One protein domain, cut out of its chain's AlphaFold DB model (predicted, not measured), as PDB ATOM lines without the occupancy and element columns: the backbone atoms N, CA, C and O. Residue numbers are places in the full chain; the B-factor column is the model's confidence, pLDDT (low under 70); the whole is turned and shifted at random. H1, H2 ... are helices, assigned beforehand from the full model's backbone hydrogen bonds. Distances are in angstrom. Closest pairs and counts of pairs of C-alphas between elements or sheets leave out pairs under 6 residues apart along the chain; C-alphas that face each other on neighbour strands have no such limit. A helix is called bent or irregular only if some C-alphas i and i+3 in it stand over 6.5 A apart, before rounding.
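AT A GLANCE: This is residues 4 to 160 of the 242 residues of an uncharacterized protein of Epsilonproteobacteria bacterium (UniProt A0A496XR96). Six rods, H2b, H3, H4, H5, H6 and H7, run up and down side by side in a bundle, and from one end of it the bent helix H2 sends out its first arm, H2a, from which the chain loops round to H1. H1 folds back over the space beside H2a until Ala 4 comes close to the first turn of H4, leaving this end looser than the bundle. The printed part has 157 residues with seven named helices in the order H1 to H7 and no named strand, in the class all helix. The whole is compact, with a radius of gyration of the C-alphas of 17.0 A, yet elongated, spanning 55 by 33 by 23 A.

HOW THE PARTS SIT: The longest helix, H2, residues 20 to 46, was assigned as one helix by its hydrogen bonds but is bent: C-alphas 32 and 35 are 7.5 A apart, and its arms H2a, residues 20 to 32, and H2b, residues 35 to 46, stand at a steep tilt of 47 degrees. H2b and H3, residues 50 to 67, form a hairpin at a shallow tilt of 17 degrees, closest at the C-alphas of Gly 41 and Ala 53, 4.0 A. H2a touches H3 with residues 27 to 31 alone, closest at Tyr 31 and Ile 63, C-alphas 6.0 A apart. H3 and H4, residues 82 to 102, touch as a hairpin, the C-alphas of Tyr 57 and Val 94 being closest at 6.4 A. H4 and H5, residues 106 to 123, form another, closest at C-alphas 102 and 112, 4.9 A. H4 and H5 are irregular, with C-alphas 83 and 86 8.0 A apart and 107 and 110 8.1 A apart; H5 has a kink of 34 degrees near residue 113. H7, residues 148 to 159, touches H5 the same way at 6 degrees, a shallow tilt, with C-alphas 120 and 154 closest at 6.5 A. H6, residues 129 to 141, forms a hairpin with H7, closest at C-alphas 133 and 159, 5.3 A, and is near H4. H1, residues 4 to 13, is near H2a and close but not clearly touching H4, Ala 4 and Glu 83 having the closest C-alphas at 7.0 A. Every O i to N i+4 pair is within hydrogen-bond range in H1, H2a, H2b, H3, H6 and H7, against 15 of 17 in H4 and 12 of 14 in H5.

IN THESE COORDINATES: From first to last C-alpha, H2a measures 18.6 A, H2b 16.7 A, H3 25.7 A, H4 30.1 A, H5 24.5 A, H6 18.3 A, H7 15.9 A and H1 15.2 A. H1 begins at C-alpha 4, (-22.683, -36.447, -9.449), and H7 ends at C-alpha 159, (0.067, -20.701, -20.745).

THE WHOLE: The C-alphas farthest apart, of Lys 17 and Gly 143, lie 56.0 A apart. The printed part has no cut, and the link from H3 to H4, residues 68 to 81, is long. The mean pLDDT of the printed part is 85.6, with residues 4 to 22 and 81 to 83 under 70.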
ATOM      1  N   ALA A   4     -22.609 -35.767  -8.154       50.28
ATOM      2  CA  ALA A   4     -22.683 -36.447  -9.449       50.28
ATOM      3  C   ALA A   4     -22.895 -37.971  -9.315       50.28
ATOM      4  O   ALA A   4     -23.578 -38.578 -10.141       50.28
ATOM      5  N   ASP A   5     -22.406 -38.573  -8.224       55.50
ATOM      6  CA  ASP A   5     -22.481 -40.016  -7.971       55.50
ATOM      7  C   ASP A   5     -23.920 -40.484  -7.687       55.50
ATOM      8  O   ASP A   5     -24.258 -41.631  -7.983       55.50
ATOM      9  N   LYS A   6     -24.773 -39.611  -7.121       55.34
ATOM     10  CA  LYS A   6     -26.173 -39.930  -6.772       55.34
ATOM     11  C   LYS A   6     -27.104 -39.909  -7.988       55.34
ATOM     12  O   LYS A   6     -27.878 -40.843  -8.166       55.34
ATOM     13  N   LYS A   7     -26.996 -38.891  -8.852       57.22
ATOM     14  CA  LYS A   7     -27.810 -38.796 -10.082       57.22
ATOM     15  C   LYS A   7     -27.503 -39.928 -11.068       57.22
ATOM     16  O   LYS A   7     -28.420 -40.446 -11.699       57.22
ATOM     17  N   ALA A   8     -26.239 -40.349 -11.161       54.44
ATOM     18  CA  ALA A   8     -25.842 -41.492 -11.981       54.44
ATOM     19  C   ALA A   8     -26.469 -42.815 -11.486       54.44
ATOM     20  O   ALA A   8     -26.935 -43.604 -12.303       54.44
ATOM     21  N   MET A   9     -26.569 -43.032 -10.164       55.72
ATOM     22  CA  MET A   9     -27.266 -44.203  -9.599       55.72
ATOM     23  C   MET A   9     -28.764 -44.227  -9.923       55.72
ATOM     24  O   MET A   9     -29.335 -45.294 -10.137       55.72
ATOM     25  N   GLU A  10     -29.414 -43.068  -9.936       59.16
ATOM     26  CA  GLU A  10     -30.864 -42.954 -10.132       59.16
ATOM     27  C   GLU A  10     -31.268 -43.197 -11.597       59.16
ATOM     28  O   GLU A  10     -32.269 -43.859 -11.872       59.16
ATOM     29  N   GLN A  11     -30.415 -42.780 -12.538       54.72
ATOM     30  CA  GLN A  11     -30.550 -43.070 -13.972       54.72
ATOM     31  C   GLN A  11     -30.277 -44.546 -14.328       54.72
ATOM     32  O   GLN A  11     -30.736 -45.028 -15.362       54.72
ATOM     33  N   LEU A  12     -29.549 -45.283 -13.481       51.81
ATOM     34  CA  LEU A  12     -29.258 -46.709 -13.681       51.81
ATOM     35  C   LEU A  12     -30.401 -47.621 -13.224       51.81
ATOM     36  O   LEU A  12     -30.614 -48.674 -13.819       51.81
ATOM     37  N   LYS A  13     -31.173 -47.212 -12.209       54.84
ATOM     38  CA  LYS A  13     -32.345 -47.973 -11.741       54.84
ATOM     39  C   LYS A  13     -33.469 -48.050 -12.779       54.84
ATOM     40  O   LYS A  13     -34.297 -48.948 -12.703       54.84
ATOM     41  N   THR A  14     -33.511 -47.119 -13.728       51.69
ATOM     42  CA  THR A  14     -34.630 -46.941 -14.661       51.69
ATOM     43  C   THR A  14     -34.457 -47.647 -16.013       51.69
ATOM     44  O   THR A  14     -35.439 -47.783 -16.730       51.69
ATOM     45  N   ASN A  15     -33.264 -48.154 -16.359       49.19
ATOM     46  CA  ASN A  15     -32.932 -48.586 -17.734       49.19
ATOM     47  C   ASN A  15     -32.511 -50.069 -17.897       49.19
ATOM     48  O   ASN A  15     -31.826 -50.425 -18.854       49.19
ATOM     49  N   SER A  16     -32.895 -50.956 -16.978       48.91
ATOM     50  CA  SER A  16     -32.359 -52.325 -16.884       48.91
ATOM     51  C   SER A  16     -33.257 -53.397 -17.547       48.91
ATOM     52  O   SER A  16     -34.368 -53.668 -17.093       48.91
ATOM     53  N   LYS A  17     -32.760 -54.047 -18.621       46.88
ATOM     54  CA  LYS A  17     -33.219 -55.375 -19.092       46.88
ATOM     55  C   LYS A  17     -32.093 -56.164 -19.805       46.88
ATOM     56  O   LYS A  17     -31.597 -55.730 -20.836       46.88
ATOM     57  N   ASN A  18     -31.777 -57.347 -19.253       50.22
ATOM     58  CA  ASN A  18     -30.979 -58.501 -19.737       50.22
ATOM     59  C   ASN A  18     -29.490 -58.352 -20.156       50.22
ATOM     60  O   ASN A  18     -29.099 -57.434 -20.860       50.22
ATOM     61  N   ILE A  19     -28.690 -59.350 -19.726       49.06
ATOM     62  CA  ILE A  19     -27.273 -59.731 -19.994       49.06
ATOM     63  C   ILE A  19     -26.229 -58.597 -20.062       49.06
ATOM     64  O   ILE A  19     -25.283 -58.622 -19.274       49.06
ATOM     65  N   GLY A  20     -26.409 -57.580 -20.910       58.66
ATOM     66  CA  GLY A  20     -25.584 -56.361 -20.916       58.66
ATOM     67  C   GLY A  20     -25.646 -55.589 -19.593       58.66
ATOM     68  O   GLY A  20     -24.720 -54.868 -19.234       58.66
ATOM     69  N   ASP A  21     -26.697 -55.824 -18.813       63.06
ATOM     70  CA  ASP A  21     -26.919 -55.215 -17.509       63.06
ATOM     71  C   ASP A  21     -25.930 -55.704 -16.431       63.06
ATOM     72  O   ASP A  21     -25.443 -54.909 -15.635       63.06
ATOM     73  N   ARG A  22     -25.523 -56.986 -16.443       67.00
ATOM     74  CA  ARG A  22     -24.512 -57.498 -15.489       67.00
ATOM     75  C   ARG A  22     -23.130 -56.902 -15.758       67.00
ATOM     76  O   ARG A  22     -22.454 -56.483 -14.822       67.00
ATOM     77  N   THR A  23     -22.734 -56.827 -17.030       77.50
ATOM     78  CA  THR A  23     -21.472 -56.193 -17.450       77.50
ATOM     79  C   THR A  23     -21.482 -54.705 -17.119       77.50
ATOM     80  O   THR A  23     -20.524 -54.191 -16.544       77.50
ATOM     81  N   ARG A  24     -22.598 -54.016 -17.379       79.69
ATOM     82  CA  ARG A  24     -22.758 -52.597 -17.048       79.69
ATOM     83  C   ARG A  24     -22.731 -52.345 -15.539       79.69
ATOM     84  O   ARG A  24     -22.047 -51.429 -15.092       79.69
ATOM     85  N   GLN A  25     -23.391 -53.181 -14.739       83.25
ATOM     86  CA  GLN A  25     -23.334 -53.119 -13.274       83.25
ATOM     87  C   GLN A  25     -21.914 -53.364 -12.745       83.25
ATOM     88  O   GLN A  25     -21.482 -52.682 -11.812       83.25
ATOM     89  N   ALA A  26     -21.160 -54.285 -13.354       85.00
ATOM     90  CA  ALA A  26     -19.760 -54.518 -13.012       85.00
ATOM     91  C   ALA A  26     -18.883 -53.293 -13.327       85.00
ATOM     92  O   ALA A  26     -18.137 -52.849 -12.455       85.00
ATOM     93  N   ILE A  27     -19.030 -52.696 -14.516       85.12
ATOM     94  CA  ILE A  27     -18.303 -51.478 -14.915       85.12
ATOM     95  C   ILE A  27     -18.611 -50.325 -13.956       85.12
ATOM     96  O   ILE A  27     -17.695 -49.678 -13.459       85.12
ATOM     97  N   VAL A  28     -19.885 -50.109 -13.616       86.75
ATOM     98  CA  VAL A  28     -20.299 -49.081 -12.649       86.75
ATOM     99  C   VAL A  28     -19.663 -49.324 -11.275       86.75
ATOM    100  O   VAL A  28     -19.131 -48.402 -10.656       86.75
ATOM    101  N   LYS A  29     -19.661 -50.572 -10.794       89.75
ATOM    102  CA  LYS A  29     -19.044 -50.928  -9.507       89.75
ATOM    103  C   LYS A  29     -17.537 -50.659  -9.504       89.75
ATOM    104  O   LYS A  29     -17.004 -50.165  -8.509       89.75
ATOM    105  N   ILE A  30     -16.849 -50.965 -10.602       89.44
ATOM    106  CA  ILE A  30     -15.414 -50.704 -10.747       89.44
ATOM    107  C   ILE A  30     -15.153 -49.196 -10.875       89.44
ATOM    108  O   ILE A  30     -14.227 -48.687 -10.244       89.44
ATOM    109  N   TYR A  31     -16.014 -48.456 -11.579       89.88
ATOM    110  CA  TYR A  31     -15.940 -47.001 -11.703       89.88
ATOM    111  C   TYR A  31     -15.981 -46.292 -10.345       89.88
ATOM    112  O   TYR A  31     -15.194 -45.372 -10.106       89.88
ATOM    113  N   TYR A  32     -16.809 -46.743  -9.399       88.25
ATOM    114  CA  TYR A  32     -16.797 -46.196  -8.032       88.25
ATOM    115  C   TYR A  32     -15.466 -46.413  -7.305       88.25
ATOM    116  O   TYR A  32     -15.060 -45.589  -6.485       88.25
ATOM    117  N   ASN A  33     -14.749 -47.482  -7.648       89.94
ATOM    118  CA  ASN A  33     -13.446 -47.808  -7.083       89.94
ATOM    119  C   ASN A  33     -12.266 -47.271  -7.910       89.94
ATOM    120  O   ASN A  33     -11.119 -47.448  -7.493       89.94
ATOM    121  N   ARG A  34     -12.500 -46.575  -9.035       93.81
ATOM    122  CA  ARG A  34     -11.443 -46.111  -9.960       93.81
ATOM    123  C   ARG A  34     -10.354 -45.281  -9.272       93.81
ATOM    124  O   ARG A  34      -9.169 -45.446  -9.544       93.81
ATOM    125  N   LEU A  35     -10.737 -44.440  -8.305       94.06
ATOM    126  CA  LEU A  35      -9.804 -43.579  -7.572       94.06
ATOM    127  C   LEU A  35      -8.798 -44.380  -6.732       94.06
ATOM    128  O   LEU A  35      -7.731 -43.865  -6.405       94.06
ATOM    129  N   SER A  36      -9.109 -45.635  -6.389       95.94
ATOM    130  CA  SER A  36      -8.156 -46.520  -5.715       95.94
ATOM    131  C   SER A  36      -6.955 -46.848  -6.607       95.94
ATOM    132  O   SER A  36      -5.834 -46.882  -6.104       95.94
ATOM    133  N   PHE A  37      -7.156 -46.996  -7.920       96.31
ATOM    134  CA  PHE A  37      -6.075 -47.223  -8.879       96.31
ATOM    135  C   PHE A  37      -5.204 -45.980  -9.023       96.31
ATOM    136  O   PHE A  37      -3.985 -46.079  -8.926       96.31
ATOM    137  N   LEU A  38      -5.805 -44.790  -9.111       95.31
ATOM    138  CA  LEU A  38      -5.041 -43.541  -9.117       95.31
ATOM    139  C   LEU A  38      -4.172 -43.389  -7.854       95.31
ATOM    140  O   LEU A  38      -2.982 -43.088  -7.948       95.31
ATOM    141  N   LYS A  39      -4.737 -43.658  -6.667       96.88
ATOM    142  CA  LYS A  39      -3.989 -43.629  -5.399       96.88
ATOM    143  C   LYS A  39      -2.841 -44.640  -5.382       96.88
ATOM    144  O   LYS A  39      -1.731 -44.275  -5.008       96.88
ATOM    145  N   LYS A  40      -3.081 -45.879  -5.823       97.62
ATOM    146  CA  LYS A  40      -2.032 -46.904  -5.943       97.62
ATOM    147  C   LYS A  40      -0.927 -46.461  -6.899       97.62
ATOM    148  O   LYS A  40       0.243 -46.574  -6.550       97.62
ATOM    149  N   GLY A  41      -1.283 -45.915  -8.062       97.44
ATOM    150  CA  GLY A  41      -0.324 -45.397  -9.039       97.44
ATOM    151  C   GLY A  41       0.606 -44.342  -8.436       97.44
ATOM    152  O   GLY A  41       1.822 -44.428  -8.599       97.44
ATOM    153  N   LEU A  42       0.049 -43.416  -7.650       96.81
ATOM    154  CA  LEU A  42       0.823 -42.422  -6.905       96.81
ATOM    155  C   LEU A  42       1.757 -43.063  -5.870       96.81
ATOM    156  O   LEU A  42       2.940 -42.729  -5.833       96.81
ATOM    157  N   SER A  43       1.256 -44.000  -5.060       97.62
ATOM    158  CA  SER A  43       2.066 -44.713  -4.063       97.62
ATOM    159  C   SER A  43       3.253 -45.441  -4.702       97.62
ATOM    160  O   SER A  43       4.383 -45.262  -4.253       97.62
ATOM    161  N   TYR A  44       3.022 -46.192  -5.784       98.00
ATOM    162  CA  TYR A  44       4.083 -46.897  -6.511       98.00
ATOM    163  C   TYR A  44       5.066 -45.936  -7.188       98.00
ATOM    164  O   TYR A  44       6.277 -46.141  -7.131       98.00
ATOM    165  N   SER A  45       4.571 -44.835  -7.757       95.75
ATOM    166  CA  SER A  45       5.432 -43.810  -8.349       95.75
ATOM    167  C   SER A  45       6.345 -43.143  -7.316       95.75
ATOM    168  O   SER A  45       7.452 -42.748  -7.675       95.75
ATOM    169  N   ASN A  46       5.899 -42.990  -6.065       94.75
ATOM    170  CA  ASN A  46       6.688 -42.363  -5.001       94.75
ATOM    171  C   ASN A  46       7.836 -43.256  -4.516       94.75
ATOM    172  O   ASN A  46       8.903 -42.742  -4.197       94.75
ATOM    173  N   ILE A  47       7.637 -44.577  -4.498       96.69
ATOM    174  CA  ILE A  47       8.682 -45.548  -4.133       96.69
ATOM    175  C   ILE A  47       9.578 -45.945  -5.318       96.69
ATOM    176  O   ILE A  47      10.489 -46.748  -5.163       96.69
ATOM    177  N   GLY A  48       9.324 -45.390  -6.508       95.62
ATOM    178  CA  GLY A  48      10.127 -45.625  -7.707       95.62
ATOM    179  C   GLY A  48       9.730 -46.841  -8.547       95.62
ATOM    180  O   GLY A  48      10.374 -47.097  -9.563       95.62
ATOM    181  N   ASP A  49       8.657 -47.555  -8.196       97.12
ATOM    182  CA  ASP A  49       8.116 -48.643  -9.019       97.12
ATOM    183  C   ASP A  49       7.233 -48.082 -10.145       97.12
ATOM    184  O   ASP A  49       5.998 -48.083 -10.106       97.12
ATOM    185  N   TYR A  50       7.892 -47.562 -11.179       96.25
ATOM    186  CA  TYR A  50       7.214 -46.918 -12.300       96.25
ATOM    187  C   TYR A  50       6.417 -47.891 -13.170       96.25
ATOM    188  O   TYR A  50       5.400 -47.498 -13.739       96.25
ATOM    189  N   LYS A  51       6.828 -49.162 -13.249       96.56
ATOM    190  CA  LYS A  51       6.115 -50.180 -14.032       96.56
ATOM    191  C   LYS A  51       4.737 -50.439 -13.429       96.56
ATOM    192  O   LYS A  51       3.731 -50.399 -14.141       96.56
ATOM    193  N   THR A  52       4.675 -50.644 -12.115       97.75
ATOM    194  CA  THR A  52       3.401 -50.846 -11.416       97.75
ATOM    195  C   THR A  52       2.585 -49.554 -11.359       97.75
ATOM    196  O   THR A  52       1.358 -49.601 -11.488       97.75
ATOM    197  N   ALA A  53       3.236 -48.392 -11.243       98.25
ATOM    198  CA  ALA A  53       2.552 -47.103 -11.317       98.25
ATOM    199  C   ALA A  53       1.814 -46.917 -12.653       98.25
ATOM    200  O   ALA A  53       0.611 -46.655 -12.652       98.25
ATOM    201  N   LEU A  54       2.500 -47.134 -13.782       97.88
ATOM    202  CA  LEU A  54       1.912 -47.046 -15.123       97.88
ATOM    203  C   LEU A  54       0.745 -48.014 -15.304       97.88
ATOM    204  O   LEU A  54      -0.291 -47.612 -15.826       97.88
ATOM    205  N   LYS A  55       0.867 -49.257 -14.816       98.06
ATOM    206  CA  LYS A  55      -0.234 -50.231 -14.853       98.06
ATOM    207  C   LYS A  55      -1.488 -49.694 -14.155       98.06
ATOM    208  O   LYS A  55      -2.583 -49.809 -14.689       98.06
ATOM    209  N   ASN A  56      -1.335 -49.079 -12.983       98.25
ATOM    210  CA  ASN A  56      -2.466 -48.509 -12.246       98.25
ATOM    211  C   ASN A  56      -3.046 -47.251 -12.917       98.25
ATOM    212  O   ASN A  56      -4.258 -47.051 -12.881       98.25
ATOM    213  N   TYR A  57      -2.210 -46.408 -13.531       98.12
ATOM    214  CA  TYR A  57      -2.693 -45.258 -14.303       98.12
ATOM    215  C   TYR A  57      -3.492 -45.698 -15.532       98.12
ATOM    216  O   TYR A  57      -4.580 -45.176 -15.755       98.12
ATOM    217  N   HIS A  58      -3.008 -46.701 -16.264       97.44
ATOM    218  CA  HIS A  58      -3.744 -47.302 -17.374       97.44
ATOM    219  C   HIS A  58      -5.070 -47.912 -16.938       97.44
ATOM    220  O   HIS A  58      -6.081 -47.666 -17.577       97.44
ATOM    221  N   GLU A  59      -5.099 -48.630 -15.816       96.75
ATOM    222  CA  GLU A  59      -6.346 -49.198 -15.298       96.75
ATOM    223  C   GLU A  59      -7.383 -48.105 -15.000       96.75
ATOM    224  O   GLU A  59      -8.552 -48.234 -15.349       96.75
ATOM    225  N   TYR A  60      -6.954 -46.976 -14.424       96.56
ATOM    226  CA  TYR A  60      -7.832 -45.822 -14.224       96.56
ATOM    227  C   TYR A  60      -8.399 -45.281 -15.549       96.56
ATOM    228  O   TYR A  60      -9.601 -45.015 -15.627       96.56
ATOM    229  N   LEU A  61      -7.567 -45.150 -16.590       95.94
ATOM    230  CA  LEU A  61      -8.005 -44.703 -17.918       95.94
ATOM    231  C   LEU A  61      -8.965 -45.708 -18.571       95.94
ATOM    232  O   LEU A  61     -10.009 -45.307 -19.083       95.94
ATOM    233  N   HIS A  62      -8.653 -47.001 -18.492       94.94
ATOM    234  CA  HIS A  62      -9.462 -48.083 -19.043       94.94
ATOM    235  C   HIS A  62     -10.851 -48.148 -18.401       94.94
ATOM    236  O   HIS A  62     -11.855 -48.212 -19.108       94.94
ATOM    237  N   ILE A  63     -10.930 -48.055 -17.069       93.00
ATOM    238  CA  ILE A  63     -12.204 -48.026 -16.334       93.00
ATOM    239  C   ILE A  63     -13.052 -46.829 -16.765       93.00
ATOM    240  O   ILE A  63     -14.268 -46.954 -16.921       93.00
ATOM    241  N   LEU A  64     -12.425 -45.664 -16.946       91.81
ATOM    242  CA  LEU A  64     -13.127 -44.463 -17.376       91.81
ATOM    243  C   LEU A  64     -13.644 -44.610 -18.814       91.81
ATOM    244  O   LEU A  64     -14.809 -44.327 -19.069       91.81
ATOM    245  N   ALA A  65     -12.812 -45.103 -19.729       89.44
ATOM    246  CA  ALA A  65     -13.203 -45.361 -21.112       89.44
ATOM    247  C   ALA A  65     -14.367 -46.366 -21.194       89.44
ATOM    248  O   ALA A  65     -15.383 -46.078 -21.823       89.44
ATOM    249  N   ALA A  66     -14.279 -47.475 -20.451       89.94
ATOM    250  CA  ALA A  66     -15.334 -48.482 -20.364       89.94
ATOM    251  C   ALA A  66     -16.642 -47.924 -19.778       89.94
ATOM    252  O   ALA A  66     -17.726 -48.275 -20.236       89.94
ATOM    253  N   TYR A  67     -16.566 -47.033 -18.784       89.06
ATOM    254  CA  TYR A  67     -17.750 -46.380 -18.213       89.06
ATOM    255  C   TYR A  67     -18.472 -45.475 -19.221       89.06
ATOM    256  O   TYR A  67     -19.700 -45.375 -19.190       89.06
ATOM    257  N   HIS A  68     -17.719 -44.843 -20.123       85.50
ATOM    258  CA  HIS A  68     -18.251 -44.003 -21.195       85.50
ATOM    259  C   HIS A  68     -18.508 -44.760 -22.508       85.50
ATOM    260  O   HIS A  68     -18.930 -44.124 -23.470       85.50
ATOM    261  N   ASP A  69     -18.304 -46.083 -22.535       85.38
ATOM    262  CA  ASP A  69     -18.482 -46.947 -23.712       85.38
ATOM    263  C   ASP A  69     -17.664 -46.488 -24.935       85.38
ATOM    264  O   ASP A  69     -18.155 -46.413 -26.060       85.38
ATOM    265  N   ILE A  70     -16.402 -46.123 -24.693       84.38
ATOM    266  CA  ILE A  70     -15.450 -45.665 -25.716       84.38
ATOM    267  C   ILE A  70     -14.100 -46.368 -25.573       84.38
ATOM    268  O   ILE A  70     -13.785 -46.961 -24.540       84.38
ATOM    269  N   ASP A  71     -13.260 -46.252 -26.601       84.69
ATOM    270  CA  ASP A  71     -11.858 -46.663 -26.512       84.69
ATOM    271  C   ASP A  71     -11.043 -45.641 -25.688       84.69
ATOM    272  O   ASP A  71     -11.274 -44.431 -25.749       84.69
ATOM    273  N   GLU A  72     -10.035 -46.103 -24.940       84.75
ATOM    274  CA  GLU A  72      -9.116 -45.238 -24.184       84.75
ATOM    275  C   GLU A  72      -8.489 -44.147 -25.072       84.75
ATOM    276  O   GLU A  72      -8.335 -42.995 -24.653       84.75
ATOM    277  N   LYS A  73      -8.172 -44.467 -26.334       83.38
ATOM    278  CA  LYS A  73      -7.596 -43.504 -27.286       83.38
ATOM    279  C   LYS A  73      -8.547 -42.346 -27.599       83.38
ATOM    280  O   LYS A  73      -8.080 -41.238 -27.887       83.38
ATOM    281  N   GLU A  74      -9.851 -42.583 -27.490       78.56
ATOM    282  CA  GLU A  74     -10.925 -41.632 -27.777       78.56
ATOM    283  C   GLU A  74     -11.262 -40.749 -26.575       78.56
ATOM    284  O   GLU A  74     -12.023 -39.797 -26.724       78.56
ATOM    285  N   LEU A  75     -10.649 -40.976 -25.403       82.06
ATOM    286  CA  LEU A  75     -10.815 -40.092 -24.250       82.06
ATOM    287  C   LEU A  75     -10.427 -38.653 -24.614       82.06
ATOM    288  O   LEU A  75      -9.268 -38.347 -24.937       82.06
ATOM    289  N   MET A  76     -11.420 -37.768 -24.519       83.00
ATOM    290  CA  MET A  76     -11.326 -36.335 -24.778       83.00
ATOM    291  C   MET A  76     -12.163 -35.557 -23.753       83.00
ATOM    292  O   MET A  76     -13.193 -36.064 -23.305       83.00
ATOM    293  N   PRO A  77     -11.796 -34.301 -23.427       80.31
ATOM    294  CA  PRO A  77     -12.549 -33.491 -22.467       80.31
ATOM    295  C   PRO A  77     -14.032 -33.321 -22.815       80.31
ATOM    296  O   PRO A  77     -14.849 -33.200 -21.918       80.31
ATOM    297  N   SER A  78     -14.388 -33.325 -24.105       75.44
ATOM    298  CA  SER A  78     -15.765 -33.133 -24.583       75.44
ATOM    299  C   SER A  78     -16.707 -34.304 -24.310       75.44
ATOM    300  O   SER A  78     -17.917 -34.130 -24.420       75.44
ATOM    301  N   ILE A  79     -16.165 -35.493 -24.033       70.25
ATOM    302  CA  ILE A  79     -16.952 -36.692 -23.703       70.25
ATOM    303  C   ILE A  79     -17.370 -36.657 -22.228       70.25
ATOM    304  O   ILE A  79     -18.418 -37.183 -21.864       70.25
ATOM    305  N   LEU A  80     -16.575 -35.981 -21.396       75.06
ATOM    306  CA  LEU A  80     -16.884 -35.740 -19.995       75.06
ATOM    307  C   LEU A  80     -17.846 -34.557 -19.877       75.06
ATOM    308  O   LEU A  80     -17.692 -33.530 -20.544       75.06
ATOM    309  N   ARG A  81     -18.868 -34.695 -19.031       66.75
ATOM    310  CA  ARG A  81     -19.867 -33.631 -18.842       66.75
ATOM    311  C   ARG A  81     -19.254 -32.441 -18.100       66.75
ATOM    312  O   ARG A  81     -18.305 -32.591 -17.338       66.75
ATOM    313  N   GLU A  82     -19.847 -31.251 -18.238       58.53
ATOM    314  CA  GLU A  82     -19.427 -30.061 -17.466       58.53
ATOM    315  C   GLU A  82     -19.517 -30.278 -15.939       58.53
ATOM    316  O   GLU A  82     -18.816 -29.634 -15.162       58.53
ATOM    317  N   GLU A  83     -20.354 -31.216 -15.497       61.59
ATOM    318  CA  GLU A  83     -20.510 -31.630 -14.097       61.59
ATOM    319  C   GLU A  83     -19.340 -32.507 -13.603       61.59
ATOM    320  O   GLU A  83     -19.142 -32.663 -12.400       61.59
ATOM    321  N   GLU A  84     -18.529 -33.033 -14.523       71.31
ATOM    322  CA  GLU A  84     -17.385 -33.919 -14.283       71.31
ATOM    323  C   GLU A  84     -16.049 -33.159 -14.403       71.31
ATOM    324  O   GLU A  84     -15.003 -33.756 -14.645       71.31
ATOM    325  N   LEU A  85     -16.040 -31.833 -14.187       78.94
ATOM    326  CA  LEU A  85     -14.818 -31.004 -14.209       78.94
ATOM    327  C   LEU A  85     -13.698 -31.547 -13.307       78.94
ATOM    328  O   LEU A  85     -12.520 -31.407 -13.639       78.94
ATOM    329  N   SER A  86     -14.052 -32.172 -12.180       86.62
ATOM    330  CA  SER A  86     -13.090 -32.860 -11.317       86.62
ATOM    331  C   SER A  86     -12.434 -34.044 -12.021       86.62
ATOM    332  O   SER A  86     -11.236 -34.240 -11.870       86.62
ATOM    333  N   GLU A  87     -13.181 -34.802 -12.824       89.88
ATOM    334  CA  GLU A  87     -12.656 -35.931 -13.596       89.88
ATOM    335  C   GLU A  87     -11.745 -35.450 -14.731       89.88
ATOM    336  O   GLU A  87     -10.659 -35.995 -14.916       89.88
ATOM    337  N   VAL A  88     -12.120 -34.369 -15.432       90.19
ATOM    338  CA  VAL A  88     -11.255 -33.742 -16.455       90.19
ATOM    339  C   VAL A  88      -9.929 -33.301 -15.827       90.19
ATOM    340  O   VAL A  88      -8.856 -33.533 -16.391       90.19
ATOM    341  N   PHE A  89      -9.985 -32.699 -14.634       92.19
ATOM    342  CA  PHE A  89      -8.784 -32.330 -13.892       92.19
ATOM    343  C   PHE A  89      -7.954 -33.557 -13.503       92.19
ATOM    344  O   PHE A  89      -6.748 -33.566 -13.750       92.19
ATOM    345  N   LEU A  90      -8.574 -34.601 -12.947       94.44
ATOM    346  CA  LEU A  90      -7.881 -35.833 -12.563       94.44
ATOM    347  C   LEU A  90      -7.191 -36.487 -13.761       94.44
ATOM    348  O   LEU A  90      -6.017 -36.828 -13.648       94.44
ATOM    349  N   LEU A  91      -7.849 -36.567 -14.919       94.81
ATOM    350  CA  LEU A  91      -7.233 -37.047 -16.156       94.81
ATOM    351  C   LEU A  91      -6.008 -36.229 -16.553       94.81
ATOM    352  O   LEU A  91      -4.975 -36.808 -16.883       94.81
ATOM    353  N   SER A  92      -6.086 -34.896 -16.469       95.44
ATOM    354  CA  SER A  92      -4.911 -34.054 -16.715       95.44
ATOM    355  C   SER A  92      -3.756 -34.433 -15.775       95.44
ATOM    356  O   SER A  92      -2.619 -34.564 -16.218       95.44
ATOM    357  N   GLN A  93      -4.034 -34.719 -14.499       96.62
ATOM    358  CA  GLN A  93      -2.996 -35.145 -13.558       96.62
ATOM    359  C   GLN A  93      -2.460 -36.547 -13.867       96.62
ATOM    360  O   GLN A  93      -1.251 -36.752 -13.801       96.62
ATOM    361  N   VAL A  94      -3.315 -37.498 -14.256       97.62
ATOM    362  CA  VAL A  94      -2.881 -38.851 -14.642       97.62
ATOM    363  C   VAL A  94      -1.922 -38.792 -15.827       97.62
ATOM    364  O   VAL A  94      -0.817 -39.331 -15.740       97.62
ATOM    365  N   TYR A  95      -2.281 -38.066 -16.889       97.94
ATOM    366  CA  TYR A  95      -1.393 -37.883 -18.037       97.94
ATOM    367  C   TYR A  95      -0.085 -37.200 -17.638       97.94
ATOM    368  O   TYR A  95       0.985 -37.646 -18.046       97.94
ATOM    369  N   TRP A  96      -0.141 -36.186 -16.772       97.25
ATOM    370  CA  TRP A  96       1.063 -35.551 -16.242       97.25
ATOM    371  C   TRP A  96       1.984 -36.530 -15.500       97.25
ATOM    372  O   TRP A  96       3.207 -36.489 -15.656       97.25
ATOM    373  N   TYR A  97       1.427 -37.436 -14.695       97.25
ATOM    374  CA  TYR A  97       2.218 -38.447 -13.995       97.25
ATOM    375  C   TYR A  97       2.877 -39.433 -14.955       97.25
ATOM    376  O   TYR A  97       4.060 -39.728 -14.782       97.25
ATOM    377  N   MET A  98       2.156 -39.885 -15.981       97.75
ATOM    378  CA  MET A  98       2.699 -40.773 -17.011       97.75
ATOM    379  C   MET A  98       3.821 -40.091 -17.800       97.75
ATOM    380  O   MET A  98       4.890 -40.673 -17.966       97.75
ATOM    381  N   VAL A  99       3.636 -38.828 -18.196       97.25
ATOM    382  CA  VAL A  99       4.654 -38.030 -18.900       97.25
ATOM    383  C   VAL A  99       5.969 -37.981 -18.125       97.25
ATOM    384  O   VAL A  99       7.018 -38.271 -18.689       97.25
ATOM    385  N   LYS A 100       5.929 -37.697 -16.817       95.44
ATOM    386  CA  LYS A 100       7.136 -37.675 -15.967       95.44
ATOM    387  C   LYS A 100       7.828 -39.032 -15.837       95.44
ATOM    388  O   LYS A 100       8.997 -39.085 -15.463       95.44
ATOM    389  N   ILE A 101       7.099 -40.130 -16.024       95.75
ATOM    390  CA  ILE A 101       7.673 -41.475 -15.994       95.75
ATOM    391  C   ILE A 101       8.374 -41.754 -17.323       95.75
ATOM    392  O   ILE A 101       9.543 -42.134 -17.312       95.75
ATOM    393  N   TYR A 102       7.694 -41.520 -18.445       96.88
ATOM    394  CA  TYR A 102       8.236 -41.792 -19.779       96.88
ATOM    395  C   TYR A 102       9.369 -40.846 -20.185       96.88
ATOM    396  O   TYR A 102      10.301 -41.277 -20.854       96.88
ATOM    397  N   ASP A 103       9.361 -39.595 -19.712       95.50
ATOM    398  CA  ASP A 103      10.450 -38.633 -19.940       95.50
ATOM    399  C   ASP A 103      11.810 -39.166 -19.453       95.50
ATOM    400  O   ASP A 103      12.849 -38.815 -19.998       95.50
ATOM    401  N   ARG A 104      11.834 -40.068 -18.461       91.38
ATOM    402  CA  ARG A 104      13.074 -40.599 -17.867       91.38
ATOM    403  C   ARG A 104      13.856 -41.531 -18.784       91.38
ATOM    404  O   ARG A 104      15.048 -41.711 -18.555       91.38
ATOM    405  N   ASN A 105      13.201 -42.160 -19.760       89.50
ATOM    406  CA  ASN A 105      13.825 -43.144 -20.635       89.50
ATOM    407  C   ASN A 105      13.713 -42.700 -22.103       89.50
ATOM    408  O   ASN A 105      12.606 -42.660 -22.639       89.50
ATOM    409  N   PRO A 106      14.837 -42.448 -22.797       89.00
ATOM    410  CA  PRO A 106      14.822 -42.068 -24.210       89.00
ATOM    411  C   PRO A 106      14.126 -43.083 -25.125       89.00
ATOM    412  O   PRO A 106      13.575 -42.706 -26.153       89.00
ATOM    413  N   LYS A 107      14.109 -44.372 -24.751       93.38
ATOM    414  CA  LYS A 107      13.449 -45.429 -25.537       93.38
ATOM    415  C   LYS A 107      11.925 -45.318 -25.552       93.38
ATOM    416  O   LYS A 107      11.296 -45.988 -26.357       93.38
ATOM    417  N   THR A 108      11.346 -44.519 -24.660       95.12
ATOM    418  CA  THR A 108       9.897 -44.330 -24.539       95.12
ATOM    419  C   THR A 108       9.461 -42.933 -24.974       95.12
ATOM    420  O   THR A 108       8.531 -42.358 -24.407       95.12
ATOM    421  N   TYR A 109      10.180 -42.342 -25.936       95.06
ATOM    422  CA  TYR A 109       9.873 -41.006 -26.448       95.06
ATOM    423  C   TYR A 109       8.471 -40.938 -27.068       95.06
ATOM    424  O   TYR A 109       7.747 -39.971 -26.835       95.06
ATOM    425  N   ASP A 110       8.055 -41.977 -27.793       95.25
ATOM    426  CA  ASP A 110       6.744 -42.013 -28.445       95.25
ATOM    427  C   ASP A 110       5.608 -42.024 -27.416       95.25
ATOM    428  O   ASP A 110       4.647 -41.257 -27.531       95.25
ATOM    429  N   GLU A 111       5.730 -42.824 -26.352       95.75
ATOM    430  CA  GLU A 111       4.787 -42.810 -25.236       95.75
ATOM    431  C   GLU A 111       4.811 -41.471 -24.502       95.75
ATOM    432  O   GLU A 111       3.750 -40.908 -24.216       95.75
ATOM    433  N   PHE A 112       6.001 -40.929 -24.229       97.19
ATOM    434  CA  PHE A 112       6.159 -39.601 -23.638       97.19
ATOM    435  C   PHE A 112       5.383 -38.551 -24.439       97.19
ATOM    436  O   PHE A 112       4.555 -37.832 -23.868       97.19
ATOM    437  N   LYS A 113       5.598 -38.496 -25.758       95.19
ATOM    438  CA  LYS A 113       4.975 -37.505 -26.629       95.19
ATOM    439  C   LYS A 113       3.462 -37.693 -26.686       95.19
ATOM    440  O   LYS A 113       2.720 -36.734 -26.475       95.19
ATOM    441  N   LYS A 114       3.004 -38.937 -26.853       93.00
ATOM    442  CA  LYS A 114       1.583 -39.310 -26.837       93.00
ATOM    443  C   LYS A 114       0.874 -38.799 -25.579       93.00
ATOM    444  O   LYS A 114      -0.200 -38.201 -25.678       93.00
ATOM    445  N   TYR A 115       1.438 -39.029 -24.391       96.62
ATOM    446  CA  TYR A 115       0.801 -38.598 -23.142       96.62
ATOM    447  C   TYR A 115       0.977 -37.107 -22.860       96.62
ATOM    448  O   TYR A 115       0.108 -36.516 -22.217       96.62
ATOM    449  N   LEU A 116       2.035 -36.470 -23.370       95.94
ATOM    450  CA  LEU A 116       2.190 -35.019 -23.294       95.94
ATOM    451  C   LEU A 116       1.106 -34.315 -24.115       95.94
ATOM    452  O   LEU A 116       0.479 -33.378 -23.623       95.94
ATOM    453  N   ASP A 117       0.806 -34.815 -25.312       90.38
ATOM    454  CA  ASP A 117      -0.272 -34.282 -26.146       90.38
ATOM    455  C   ASP A 117      -1.642 -34.457 -25.472       90.38
ATOM    456  O   ASP A 117      -2.469 -33.537 -25.480       90.38
ATOM    457  N   LYS A 118      -1.875 -35.591 -24.793       91.75
ATOM    458  CA  LYS A 118      -3.069 -35.781 -23.953       91.75
ATOM    459  C   LYS A 118      -3.094 -34.811 -22.768       91.75
ATOM    460  O   LYS A 118      -4.133 -34.206 -22.512       91.75
ATOM    461  N   PHE A 119      -1.975 -34.584 -22.081       95.81
ATOM    462  CA  PHE A 119      -1.903 -33.589 -21.007       95.81
ATOM    463  C   PHE A 119      -2.274 -32.184 -21.500       95.81
ATOM    464  O   PHE A 119      -3.073 -31.500 -20.858       95.81
ATOM    465  N   ILE A 120      -1.750 -31.770 -22.657       91.19
ATOM    466  CA  ILE A 120      -2.084 -30.489 -23.293       91.19
ATOM    467  C   ILE A 120      -3.577 -30.428 -23.617       91.19
ATOM    468  O   ILE A 120      -4.241 -29.462 -23.235       91.19
ATOM    469  N   LEU A 121      -4.119 -31.471 -24.251       86.31
ATOM    470  CA  LEU A 121      -5.534 -31.559 -24.612       86.31
ATOM    471  C   LEU A 121      -6.457 -31.403 -23.393       86.31
ATOM    472  O   LEU A 121      -7.448 -30.682 -23.464       86.31
ATOM    473  N   PHE A 122      -6.120 -32.049 -22.274       88.69
ATOM    474  CA  PHE A 122      -6.900 -31.995 -21.033       88.69
ATOM    475  C   PHE A 122      -6.622 -30.760 -20.169       88.69
ATOM    476  O   PHE A 122      -7.338 -30.531 -19.199       88.69
ATOM    477  N   SER A 123      -5.619 -29.949 -20.506       90.12
ATOM    478  CA  SER A 123      -5.278 -28.721 -19.775       90.12
ATOM    479  C   SER A 123      -5.776 -27.462 -20.473       90.12
ATOM    480  O   SER A 123      -6.177 -26.502 -19.816       90.12
ATOM    481  N   ASN A 124      -5.726 -27.441 -21.804       84.69
ATOM    482  CA  ASN A 124      -5.994 -26.242 -22.579       84.69
ATOM    483  C   ASN A 124      -7.489 -25.875 -22.572       84.69
ATOM    484  O   ASN A 124      -8.360 -26.720 -22.778       84.69
ATOM    485  N   GLY A 125      -7.797 -24.599 -22.343       76.44
ATOM    486  CA  GLY A 125      -9.163 -24.075 -22.271       76.44
ATOM    487  C   GLY A 125      -9.943 -24.462 -21.010       76.44
ATOM    488  O   GLY A 125     -11.111 -24.092 -20.897       76.44
ATOM    489  N   GLN A 126      -9.331 -25.185 -20.067       83.44
ATOM    490  CA  GLN A 126      -9.977 -25.600 -18.820       83.44
ATOM    491  C   GLN A 126      -9.827 -24.545 -17.720       83.44
ATOM    492  O   GLN A 126      -8.871 -23.771 -17.696       83.44
ATOM    493  N   LYS A 127     -10.728 -24.551 -16.727       83.12
ATOM    494  CA  LYS A 127     -10.666 -23.622 -15.574       83.12
ATOM    495  C   LYS A 127      -9.346 -23.717 -14.795       83.12
ATOM    496  O   LYS A 127      -8.906 -22.740 -14.200       83.12
ATOM    497  N   PHE A 128      -8.706 -24.885 -14.819       85.38
ATOM    498  CA  PHE A 128      -7.436 -25.181 -14.150       85.38
ATOM    499  C   PHE A 128      -6.209 -25.071 -15.075       85.38
ATOM    500  O   PHE A 128      -5.107 -25.444 -14.674       85.38
ATOM    501  N   GLN A 129      -6.362 -24.531 -16.290       88.69
ATOM    502  CA  GLN A 129      -5.272 -24.328 -17.256       88.69
ATOM    503  C   GLN A 129      -4.055 -23.636 -16.625       88.69
ATOM    504  O   GLN A 129      -2.920 -24.068 -16.819       88.69
ATOM    505  N   TYR A 130      -4.288 -22.595 -15.817       86.62
ATOM    506  CA  TYR A 130      -3.218 -21.869 -15.129       86.62
ATOM    507  C   TYR A 130      -2.404 -22.778 -14.200       86.62
ATOM    508  O   TYR A 130      -1.176 -22.778 -14.262       86.62
ATOM    509  N   VAL A 131      -3.080 -23.607 -13.399       89.69
ATOM    510  CA  VAL A 131      -2.430 -24.554 -12.480       89.69
ATOM    511  C   VAL A 131      -1.538 -25.516 -13.263       89.69
ATOM    512  O   VAL A 131      -0.370 -25.687 -12.922       89.69
ATOM    513  N   ASN A 132      -2.046 -26.073 -14.362       93.19
ATOM    514  CA  ASN A 132      -1.284 -27.000 -15.199       93.19
ATOM    515  C   ASN A 132      -0.109 -26.319 -15.924       93.19
ATOM    516  O   ASN A 132       0.954 -26.928 -16.067       93.19
ATOM    517  N   SER A 133      -0.242 -25.045 -16.309       91.50
ATOM    518  CA  SER A 133       0.877 -24.268 -16.863       91.50
ATOM    519  C   SER A 133       1.996 -24.049 -15.840       91.50
ATOM    520  O   SER A 133       3.173 -24.161 -16.180       91.50
ATOM    521  N   GLU A 134       1.649 -23.809 -14.574       92.81
ATOM    522  CA  GLU A 134       2.629 -23.621 -13.501       92.81
ATOM    523  C   GLU A 134       3.316 -24.936 -13.121       92.81
ATOM    524  O   GLU A 134       4.517 -24.950 -12.848       92.81
ATOM    525  N   VAL A 135       2.594 -26.059 -13.169       93.00
ATOM    526  CA  VAL A 135       3.178 -27.397 -12.996       93.00
ATOM    527  C   VAL A 135       4.251 -27.668 -14.055       93.00
ATOM    528  O   VAL A 135       5.365 -28.062 -13.701       93.00
ATOM    529  N   LEU A 136       3.958 -27.391 -15.331       92.81
ATOM    530  CA  LEU A 136       4.933 -27.511 -16.420       92.81
ATOM    531  C   LEU A 136       6.128 -26.584 -16.230       92.81
ATOM    532  O   LEU A 136       7.272 -27.032 -16.301       92.81
ATOM    533  N   ARG A 137       5.869 -25.302 -15.954       93.12
ATOM    534  CA  ARG A 137       6.916 -24.304 -15.727       93.12
ATOM    535  C   ARG A 137       7.885 -24.766 -14.647       93.12
ATOM    536  O   ARG A 137       9.088 -24.774 -14.878       93.12
ATOM    537  N   ARG A 138       7.366 -25.185 -13.488       92.94
ATOM    538  CA  ARG A 138       8.187 -25.681 -12.374       92.94
ATOM    539  C   ARG A 138       8.995 -26.905 -12.775       92.94
ATOM    540  O   ARG A 138      10.151 -27.013 -12.384       92.94
ATOM    541  N   TYR A 139       8.414 -27.819 -13.548       92.31
ATOM    542  CA  TYR A 139       9.129 -29.007 -14.008       92.31
ATOM    543  C   TYR A 139      10.321 -28.648 -14.904       92.31
ATOM    544  O   TYR A 139      11.424 -29.124 -14.646       92.31
ATOM    545  N   VAL A 140      10.120 -27.737 -15.863       91.19
ATOM    546  CA  VAL A 140      11.176 -27.215 -16.748       91.19
ATOM    547  C   VAL A 140      12.244 -26.459 -15.957       91.19
ATOM    548  O   VAL A 140      13.430 -26.744 -16.094       91.19
ATOM    549  N   THR A 141      11.847 -25.522 -15.090       90.12
ATOM    550  CA  THR A 141      12.788 -24.700 -14.311       90.12
ATOM    551  C   THR A 141      13.628 -25.528 -13.338       90.12
ATOM    552  O   THR A 141      14.785 -25.201 -13.107       90.12
ATOM    553  N   ASN A 142      13.086 -26.623 -12.802       90.00
ATOM    554  CA  ASN A 142      13.816 -27.495 -11.882       90.00
ATOM    555  C   ASN A 142      14.866 -28.386 -12.573       90.00
ATOM    556  O   ASN A 142      15.505 -29.181 -11.887       90.00
ATOM    557  N   GLY A 143      15.018 -28.316 -13.904       77.31
ATOM    558  CA  GLY A 143      16.048 -29.048 -14.650       77.31
ATOM    559  C   GLY A 143      15.879 -30.570 -14.654       77.31
ATOM    560  O   GLY A 143      16.808 -31.292 -14.993       77.31
ATOM    561  N   LYS A 144      14.701 -31.084 -14.277       77.38
ATOM    562  CA  LYS A 144      14.415 -32.529 -14.192       77.38
ATOM    563  C   LYS A 144      13.975 -33.143 -15.525       77.38
ATOM    564  O   LYS A 144      13.469 -34.260 -15.530       77.38
ATOM    565  N   THR A 145      14.098 -32.400 -16.622       87.62
ATOM    566  CA  THR A 145      13.485 -32.736 -17.909       87.62
ATOM    567  C   THR A 145      14.523 -33.236 -18.894       87.62
ATOM    568  O   THR A 145      15.486 -32.521 -19.168       87.62
ATOM    569  N   ASN A 146      14.291 -34.398 -19.498       90.69
ATOM    570  CA  ASN A 146      15.130 -34.858 -20.606       90.69
ATOM    571  C   ASN A 146      14.677 -34.229 -21.932       90.69
ATOM    572  O   ASN A 146      15.498 -33.871 -22.772       90.69
ATOM    573  N   ASN A 147      13.367 -34.012 -22.093       91.56
ATOM    574  CA  ASN A 147      12.762 -33.452 -23.305       91.56
ATOM    575  C   ASN A 147      12.377 -31.968 -23.143       91.56
ATOM    576  O   ASN A 147      11.225 -31.569 -23.331       91.56
ATOM    577  N   THR A 148      13.343 -31.120 -22.772       92.00
ATOM    578  CA  THR A 148      13.119 -29.703 -22.400       92.00
ATOM    579  C   THR A 148      12.364 -28.894 -23.460       92.00
ATOM    580  O   THR A 148      11.518 -28.059 -23.121       92.00
ATOM    581  N   LYS A 149      12.645 -29.138 -24.748       91.75
ATOM    582  CA  LYS A 149      11.997 -28.438 -25.867       91.75
ATOM    583  C   LYS A 149      10.495 -28.726 -25.908       91.75
ATOM    584  O   LYS A 149       9.700 -27.789 -25.879       91.75
ATOM    585  N   ASP A 150      10.116 -30.003 -25.870       93.12
ATOM    586  CA  ASP A 150       8.717 -30.437 -25.886       93.12
ATOM    587  C   ASP A 150       7.928 -29.876 -24.696       93.12
ATOM    588  O   ASP A 150       6.813 -29.382 -24.864       93.12
ATOM    589  N   PHE A 151       8.516 -29.871 -23.494       94.75
ATOM    590  CA  PHE A 151       7.870 -29.267 -22.325       94.75
ATOM    591  C   PHE A 151       7.725 -27.751 -22.429       94.75
ATOM    592  O   PHE A 151       6.710 -27.198 -22.003       94.75
ATOM    593  N   THR A 152       8.727 -27.069 -22.980       90.50
ATOM    594  CA  THR A 152       8.679 -25.616 -23.181       90.50
ATOM    595  C   THR A 152       7.585 -25.246 -24.179       90.50
ATOM    596  O   THR A 152       6.844 -24.288 -23.953       90.50
ATOM    597  N   ASP A 153       7.436 -26.023 -25.250       86.50
ATOM    598  CA  ASP A 153       6.386 -25.822 -26.247       86.50
ATOM    599  C   ASP A 153       5.000 -26.129 -25.661       86.50
ATOM    600  O   ASP A 153       4.084 -25.311 -25.782       86.50
ATOM    601  N   ALA A 154       4.861 -27.223 -24.903       90.44
ATOM    602  CA  ALA A 154       3.644 -27.537 -24.152       90.44
ATOM    603  C   ALA A 154       3.254 -26.415 -23.175       90.44
ATOM    604  O   ALA A 154       2.086 -26.030 -23.085       90.44
ATOM    605  N   TYR A 155       4.237 -25.849 -22.468       91.75
ATOM    606  CA  TYR A 155       4.026 -24.734 -21.551       91.75
ATOM    607  C   TYR A 155       3.537 -23.489 -22.282       91.75
ATOM    608  O   TYR A 155       2.593 -22.865 -21.810       91.75
ATOM    609  N   LYS A 156       4.115 -23.136 -23.437       86.00
ATOM    610  CA  LYS A 156       3.636 -22.003 -24.247       86.00
ATOM    611  C   LYS A 156       2.183 -22.203 -24.673       86.00
ATOM    612  O   LYS A 156       1.383 -21.282 -24.512       86.00
ATOM    613  N   ILE A 157       1.833 -23.408 -25.131       83.88
ATOM    614  CA  ILE A 157       0.463 -23.753 -25.534       83.88
ATOM    615  C   ILE A 157      -0.498 -23.577 -24.350       83.88
ATOM    616  O   ILE A 157      -1.457 -22.818 -24.453       83.88
ATOM    617  N   ILE A 158      -0.222 -24.200 -23.201       85.44
ATOM    618  CA  ILE A 158      -1.124 -24.155 -22.035       85.44
ATOM    619  C   ILE A 158      -1.118 -22.772 -21.367       85.44
ATOM    620  O   ILE A 158      -2.145 -22.330 -20.864       85.44
ATOM    621  N   LYS A 159       0.001 -22.046 -21.340       82.94
ATOM    622  CA  LYS A 159       0.067 -20.701 -20.745       82.94
ATOM    623  C   LYS A 159      -0.670 -19.663 -21.575       82.94
ATOM    624  O   LYS A 159      -1.108 -18.659 -21.011       82.94
ATOM    625  N   SER A 160      -0.785 -19.862 -22.887       72.94
ATOM    626  CA  SER A 160      -1.483 -18.914 -23.744       72.94
ATOM    627  C   SER A 160      -2.920 -18.706 -23.220       72.94
ATOM    628  O   SER A 160      -3.818 -19.526 -23.376       72.94
TER     629      SER A 160